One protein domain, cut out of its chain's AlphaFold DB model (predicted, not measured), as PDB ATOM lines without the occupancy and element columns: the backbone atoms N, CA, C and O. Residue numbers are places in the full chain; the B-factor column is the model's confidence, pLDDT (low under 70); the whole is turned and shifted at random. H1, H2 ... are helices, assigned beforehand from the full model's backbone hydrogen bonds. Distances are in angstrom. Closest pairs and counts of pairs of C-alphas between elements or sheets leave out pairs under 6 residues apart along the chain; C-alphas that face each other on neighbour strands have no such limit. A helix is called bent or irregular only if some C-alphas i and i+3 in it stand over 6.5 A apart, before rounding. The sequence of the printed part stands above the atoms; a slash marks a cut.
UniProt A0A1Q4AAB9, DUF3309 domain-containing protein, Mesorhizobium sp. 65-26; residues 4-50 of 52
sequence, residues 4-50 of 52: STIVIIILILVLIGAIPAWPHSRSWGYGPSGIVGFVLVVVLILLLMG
ATOM      1  N   SER A   4     -53.150 -40.066  27.039       84.56
ATOM      2  CA  SER A   4     -52.522 -41.256  26.445       84.56
ATOM      3  C   SER A   4     -52.336 -41.151  24.923       84.56
ATOM      4  O   SER A   4     -51.257 -41.424  24.403       84.56
ATOM      5  N   THR A   5     -53.346 -40.659  24.198       83.75
ATOM      6  CA  THR A   5     -53.282 -40.516  22.736       83.75
ATOM      7  C   THR A   5     -52.230 -39.493  22.311       83.75
ATOM      8  O   THR A   5     -51.530 -39.706  21.327       83.75
ATOM      9  N   ILE A   6     -52.075 -38.404  23.068       81.50
ATOM     10  CA  ILE A   6     -51.099 -37.347  22.767       81.50
ATOM     11  C   ILE A   6     -49.669 -37.867  22.967       81.50
ATOM     12  O   ILE A   6     -48.813 -37.649  22.112       81.50
ATOM     13  N   VAL A   7     -49.419 -38.612  24.047       82.25
ATOM     14  CA  VAL A   7     -48.107 -39.220  24.337       82.25
ATOM     15  C   VAL A   7     -47.693 -40.204  23.240       82.25
ATOM     16  O   VAL A   7     -46.550 -40.177  22.786       82.25
ATOM     17  N   ILE A   8     -48.629 -41.030  22.766       84.50
ATOM     18  CA  ILE A   8     -48.385 -41.993  21.683       84.50
ATOM     19  C   ILE A   8     -48.030 -41.274  20.373       84.50
ATOM     20  O   ILE A   8     -47.085 -41.672  19.693       84.50
ATOM     21  N   ILE A   9     -48.740 -40.194  20.034       80.25
ATOM     22  CA  ILE A   9     -48.460 -39.401  18.827       80.25
ATOM     23  C   ILE A   9     -47.054 -38.786  18.892       80.25
ATOM     24  O   ILE A   9     -46.304 -38.870  17.921       80.25
ATOM     25  N   ILE A  10     -46.667 -38.220  20.039       80.50
ATOM     26  CA  ILE A  10     -45.328 -37.645  20.241       80.50
ATOM     27  C   ILE A  10     -44.244 -38.720  20.082       80.50
ATOM     28  O   ILE A  10     -43.245 -38.487  19.403       80.50
ATOM     29  N   LEU A  11     -44.456 -39.912  20.648       81.94
ATOM     30  CA  LEU A  11     -43.512 -41.028  20.559       81.94
ATOM     31  C   LEU A  11     -43.275 -41.462  19.102       81.94
ATOM     32  O   LEU A  11     -42.135 -41.675  18.688       81.94
ATOM     33  N   ILE A  12     -44.344 -41.530  18.305       84.31
ATOM     34  CA  ILE A  12     -44.278 -41.882  16.881       84.31
ATOM     35  C   ILE A  12     -43.526 -40.809  16.080       84.31
ATOM     36  O   ILE A  12     -42.684 -41.147  15.248       84.31
ATOM     37  N   LEU A  13     -43.773 -39.523  16.345       77.06
ATOM     38  CA  LEU A  13     -43.082 -38.423  15.660       77.06
ATOM     39  C   LEU A  13     -41.572 -38.416  15.940       77.06
ATOM     40  O   LEU A  13     -40.786 -38.183  15.021       77.06
ATOM     41  N   VAL A  14     -41.160 -38.729  17.173       75.56
ATOM     42  CA  VAL A  14     -39.741 -38.857  17.548       75.56
ATOM     43  C   VAL A  14     -39.077 -40.024  16.813       75.56
ATOM     44  O   VAL A  14     -37.986 -39.859  16.267       75.56
ATOM     45  N   LEU A  15     -39.740 -41.182  16.741       78.12
ATOM     46  CA  LEU A  15     -39.228 -42.343  16.009       78.12
ATOM     47  C   LEU A  15     -39.074 -42.051  14.510       78.12
ATOM     48  O   LEU A  15     -38.048 -42.390  13.930       78.12
ATOM     49  N   ILE A  16     -40.047 -41.376  13.889       69.38
ATOM     50  CA  ILE A  16     -39.991 -41.001  12.465       69.38
ATOM     51  C   ILE A  16     -38.887 -39.968  12.201       69.38
ATOM     52  O   ILE A  16     -38.183 -40.072  11.195       69.38
ATOM     53  N   GLY A  17     -38.708 -38.996  13.100       63.19
ATOM     54  CA  GLY A  17     -37.657 -37.981  12.996       63.19
ATOM     55  C   GLY A  17     -36.238 -38.540  13.157       63.19
ATOM     56  O   GLY A  17     -35.296 -37.982  12.596       63.19
ATOM     57  N   ALA A  18     -36.088 -39.660  13.871       64.00
ATOM     58  CA  ALA A  18     -34.812 -40.346  14.070       64.00
ATOM     59  C   ALA A  18     -34.391 -41.232  12.880       64.00
ATOM     60  O   ALA A  18     -33.224 -41.616  12.782       64.00
ATOM     61  N   ILE A  19     -35.310 -41.555  11.962       63.03
ATOM     62  CA  ILE A  19     -34.995 -42.339  10.763       63.03
ATOM     63  C   ILE A  19     -34.310 -41.415   9.736       63.03
ATOM     64  O   ILE A  19     -34.912 -40.428   9.296       63.03
ATOM     65  N   PRO A  20     -33.090 -41.738   9.260       55.12
ATOM     66  CA  PRO A  20     -32.353 -40.935   8.278       55.12
ATOM     67  C   PRO A  20     -32.895 -41.124   6.842       55.12
ATOM     68  O   PRO A  20     -32.139 -41.285   5.882       55.12
ATOM     69  N   ALA A  21     -34.222 -41.130   6.684       62.44
ATOM     70  CA  ALA A  21     -34.925 -41.208   5.404       62.44
ATOM     71  C   ALA A  21     -35.167 -39.823   4.775       62.44
ATOM     72  O   ALA A  21     -35.436 -39.737   3.577       62.44
ATOM     73  N   TRP A  22     -35.040 -38.738   5.551       53.44
ATOM     74  CA  TRP A  22     -35.272 -37.376   5.068       53.44
ATOM     75  C   TRP A  22     -33.950 -36.722   4.621       53.44
ATOM     76  O   TRP A  22     -32.936 -36.838   5.309       53.44
ATOM     77  N   PRO A  23     -33.925 -35.981   3.495       51.38
ATOM     78  CA  PRO A  23     -32.719 -35.302   3.006       51.38
ATOM     79  C   PRO A  23     -32.110 -34.307   4.011       51.38
ATOM     80  O   PRO A  23     -30.905 -34.083   3.985       51.38
ATOM     81  N   HIS A  24     -32.922 -33.753   4.922       55.91
ATOM     82  CA  HIS A  24     -32.488 -32.829   5.976       55.91
ATOM     83  C   HIS A  24     -31.803 -33.532   7.168       55.91
ATOM     84  O   HIS A  24     -30.926 -32.946   7.792       55.91
ATOM     85  N   SER A  25     -32.133 -34.799   7.457       47.31
ATOM     86  CA  SER A  25     -31.484 -35.606   8.506       47.31
ATOM     87  C   SER A  25     -30.174 -36.265   8.052       47.31
ATOM     88  O   SER A  25     -29.477 -36.867   8.866       47.31
ATOM     89  N   ARG A  26     -29.779 -36.111   6.776       54.19
ATOM     90  CA  ARG A  26     -28.489 -36.605   6.252       54.19
ATOM     91  C   ARG A  26     -27.288 -35.724   6.608       54.19
ATOM     92  O   ARG A  26     -26.192 -36.254   6.741       54.19
ATOM     93  N   SER A  27     -27.469 -34.413   6.790       54.41
ATOM     94  CA  SER A  27     -26.390 -33.500   7.220       54.41
ATOM     95  C   SER A  27     -26.157 -33.511   8.735       54.41
ATOM     96  O   SER A  27     -25.185 -32.936   9.216       54.41
ATOM     97  N   TRP A  28     -27.041 -34.173   9.488       50.72
ATOM     98  CA  TRP A  28     -26.996 -34.226  10.945       50.72
ATOM     99  C   TRP A  28     -26.033 -35.284  11.497       50.72
ATOM    100  O   TRP A  28     -25.583 -35.103  12.619       50.72
ATOM    101  N   GLY A  29     -25.642 -36.296  10.705       68.31
ATOM    102  CA  GLY A  29     -24.562 -37.272  10.970       68.31
ATOM    103  C   GLY A  29     -23.923 -37.250  12.375       68.31
ATOM    104  O   GLY A  29     -24.569 -37.589  13.361       68.31
ATOM    105  N   TYR A  30     -22.652 -36.844  12.476       48.34
ATOM    106  CA  TYR A  30     -21.929 -36.598  13.743       48.34
ATOM    107  C   TYR A  30     -22.129 -35.168  14.303       48.34
ATOM    108  O   TYR A  30     -21.434 -34.751  15.226       48.34
ATOM    109  N   GLY A  31     -23.045 -34.396  13.717       65.62
ATOM    110  CA  GLY A  31     -23.404 -33.043  14.142       65.62
ATOM    111  C   GLY A  31     -24.428 -33.041  15.290       65.62
ATOM    112  O   GLY A  31     -24.516 -34.025  16.020       65.62
ATOM    113  N   PRO A  32     -25.222 -31.967  15.477       52.88
ATOM    114  CA  PRO A  32     -26.038 -31.704  16.674       52.88
ATOM    115  C   PRO A  32     -26.848 -32.891  17.238       52.88
ATOM    116  O   PRO A  32     -26.980 -33.005  18.456       52.88
ATOM    117  N   SER A  33     -27.333 -33.820  16.402       56.81
ATOM    118  CA  SER A  33     -28.000 -35.061  16.842       56.81
ATOM    119  C   SER A  33     -27.121 -36.016  17.634       56.81
ATOM    120  O   SER A  33     -27.629 -36.677  18.534       56.81
ATOM    121  N   GLY A  34     -25.831 -36.125  17.310       58.66
ATOM    122  CA  GLY A  34     -24.902 -37.003  18.017       58.66
ATOM    123  C   GLY A  34     -24.669 -36.525  19.446       58.66
ATOM    124  O   GLY A  34     -24.684 -37.329  20.368       58.66
ATOM    125  N   ILE A  35     -24.558 -35.208  19.640       68.75
ATOM    126  CA  ILE A  35     -24.417 -34.595  20.966       68.75
ATOM    127  C   ILE A  35     -25.713 -34.749  21.759       68.75
ATOM    128  O   ILE A  35     -25.668 -35.184  22.902       68.75
ATOM    129  N   VAL A  36     -26.873 -34.455  21.162       72.06
ATOM    130  CA  VAL A  36     -28.164 -34.606  21.856       72.06
ATOM    131  C   VAL A  36     -28.436 -36.074  22.207       72.06
ATOM    132  O   VAL A  36     -28.821 -36.369  23.335       72.06
ATOM    133  N   GLY A  37     -28.174 -37.008  21.289       71.75
ATOM    134  CA  GLY A  37     -28.292 -38.445  21.544       71.75
ATOM    135  C   GLY A  37     -27.309 -38.934  22.609       71.75
ATOM    136  O   GLY A  37     -27.697 -39.671  23.511       71.75
ATOM    137  N   PHE A  38     -26.060 -38.471  22.564       76.56
ATOM    138  CA  PHE A  38     -25.048 -38.783  23.571       76.56
ATOM    139  C   PHE A  38     -25.443 -38.259  24.956       76.56
ATOM    140  O   PHE A  38     -25.391 -39.005  25.931       76.56
ATOM    141  N   VAL A  39     -25.917 -37.013  25.044       83.69
ATOM    142  CA  VAL A  39     -26.410 -36.417  26.294       83.69
ATOM    143  C   VAL A  39     -27.599 -37.210  26.840       83.69
ATOM    144  O   VAL A  39     -27.622 -37.523  28.028       83.69
ATOM    145  N   LEU A  40     -28.550 -37.601  25.987       81.38
ATOM    146  CA  LEU A  40     -29.695 -38.421  26.400       81.38
ATOM    147  C   LEU A  40     -29.270 -39.794  26.932       81.38
ATOM    148  O   LEU A  40     -29.801 -40.232  27.951       81.38
ATOM    149  N   VAL A  41     -28.291 -40.449  26.304       83.00
ATOM    150  CA  VAL A  41     -27.742 -41.731  26.780       83.00
ATOM    151  C   VAL A  41     -27.056 -41.570  28.140       83.00
ATOM    152  O   VAL A  41     -27.294 -42.377  29.038       83.00
ATOM    153  N   VAL A  42     -26.257 -40.515  28.328       85.75
ATOM    154  CA  VAL A  42     -25.582 -40.229  29.607       85.75
ATOM    155  C   VAL A  42     -26.596 -39.998  30.731       85.75
ATOM    156  O   VAL A  42     -26.464 -40.586  31.805       85.75
ATOM    157  N   VAL A  43     -27.634 -39.196  30.484       87.75
ATOM    158  CA  VAL A  43     -28.709 -38.948  31.462       87.75
ATOM    159  C   VAL A  43     -29.444 -40.244  31.811       87.75
ATOM    160  O   VAL A  43     -29.715 -40.490  32.986       87.75
ATOM    161  N   LEU A  44     -29.714 -41.103  30.823       85.62
ATOM    162  CA  LEU A  44     -30.363 -42.393  31.053       85.62
ATOM    163  C   LEU A  44     -29.535 -43.299  31.975       85.62
ATOM    164  O   LEU A  44     -30.085 -43.918  32.884       85.62
ATOM    165  N   ILE A  45     -28.216 -43.361  31.767       88.56
ATOM    166  CA  ILE A  45     -27.302 -44.163  32.595       88.56
ATOM    167  C   ILE A  45     -27.284 -43.645  34.034       88.56
ATOM    168  O   ILE A  45     -27.377 -44.433  34.976       88.56
ATOM    169  N   LEU A  46     -27.199 -42.326  34.214       89.62
ATOM    170  CA  LEU A  46     -27.205 -41.708  35.540       89.62
ATOM    171  C   LEU A  46     -28.520 -41.968  36.286       89.62
ATOM    172  O   LEU A  46     -28.486 -42.306  37.470       89.62
ATOM    173  N   LEU A  47     -29.656 -41.883  35.591       88.44
ATOM    174  CA  LEU A  47     -30.973 -42.189  36.147       88.44
ATOM    175  C   LEU A  47     -31.089 -43.668  36.558       88.44
ATOM    176  O   LEU A  47     -31.561 -43.967  37.652       88.44
ATOM    177  N   LEU A  48     -30.595 -44.596  35.732       82.50
ATOM    178  CA  LEU A  48     -30.589 -46.035  36.041       82.50
ATOM    179  C   LEU A  48     -29.640 -46.400  37.192       82.50
ATOM    180  O   LEU A  48     -29.921 -47.327  37.949       82.50
ATOM    181  N   MET A  49     -28.536 -45.669  37.356       90.69
ATOM    182  CA  MET A  49     -27.634 -45.816  38.504       90.69
ATOM    183  C   MET A  49     -28.155 -45.123  39.777       90.69
ATOM    184  O   MET A  49     -27.474 -45.184  40.804       90.69
ATOM    185  N   GLY A  50     -29.313 -44.446  39.728       86.25
ATOM    186  CA  GLY A  50     -29.870 -43.681  40.851       86.25
ATOM    187  C   GLY A  50     -28.995 -42.496  41.269       86.25
ATOM    188  O   GLY A  50     -28.946 -42.138  42.443       86.25
TER     189      GLY A  50
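Overview. This is residues 4 to 50 of the 52 residues of the protein "DUF3309 domain-containing protein" of Mesorhizobium sp. 65-26 (UniProt A0A1Q4AAB9). Picture an open V: the longest helix, H2, is one arm, H1 is the other, and a looping link, residues 19 to 31, makes the corner. The space between the arms is empty, and residues 4 to 16 and 34 to 50 stand free as the two arms. The printed part has 47 residues with two named helices, H1 then H2 along the chain, and no named strand; the class is all helix. The whole is loose, with a radius of gyration of the C-alphas of 13.3 A, and flat, spanning 39 by 32 by 11 A.

Along the chain. Begin with H2, residues 32 to 48. Find C-alpha 32 at (-26.038, -31.704, 16.674); from there the helix runs 24.5 A to C-alpha 48 at (-30.589, -46.035, 36.041). Then look back to H1, residues 4 to 18, which runs 21.6 A from C-alpha 4 at (-52.522, -41.256, 26.445) to C-alpha 18 at (-34.812, -40.346, 14.070).

Arrangement. Compare the C-alphas of H2 with those of H1 and you will find the two helices apart, with no C-alpha of the one within 8 A of the other. Neither helix is bent. In both H1 and H2, every O i to N i+4 pair is within hydrogen-bond range.

Size, cuts and confidence. Look at Pro 23 in the link and at Gly 50: their C-alphas are the two farthest apart, at 38.9 A. The C-alphas of Ser 4 and Gly 50, the first and last printed, are 27.0 A apart. The link from H1 to H2, 13 residues, is long, and its C-alphas lie 10 to 17 A from the mean of the C-alphas. The printed part has no cut. In the B-factor column, the mean pLDDT of the printed part is 72.2, and residues 16 to 35 are under 70, where the model's confidence is low.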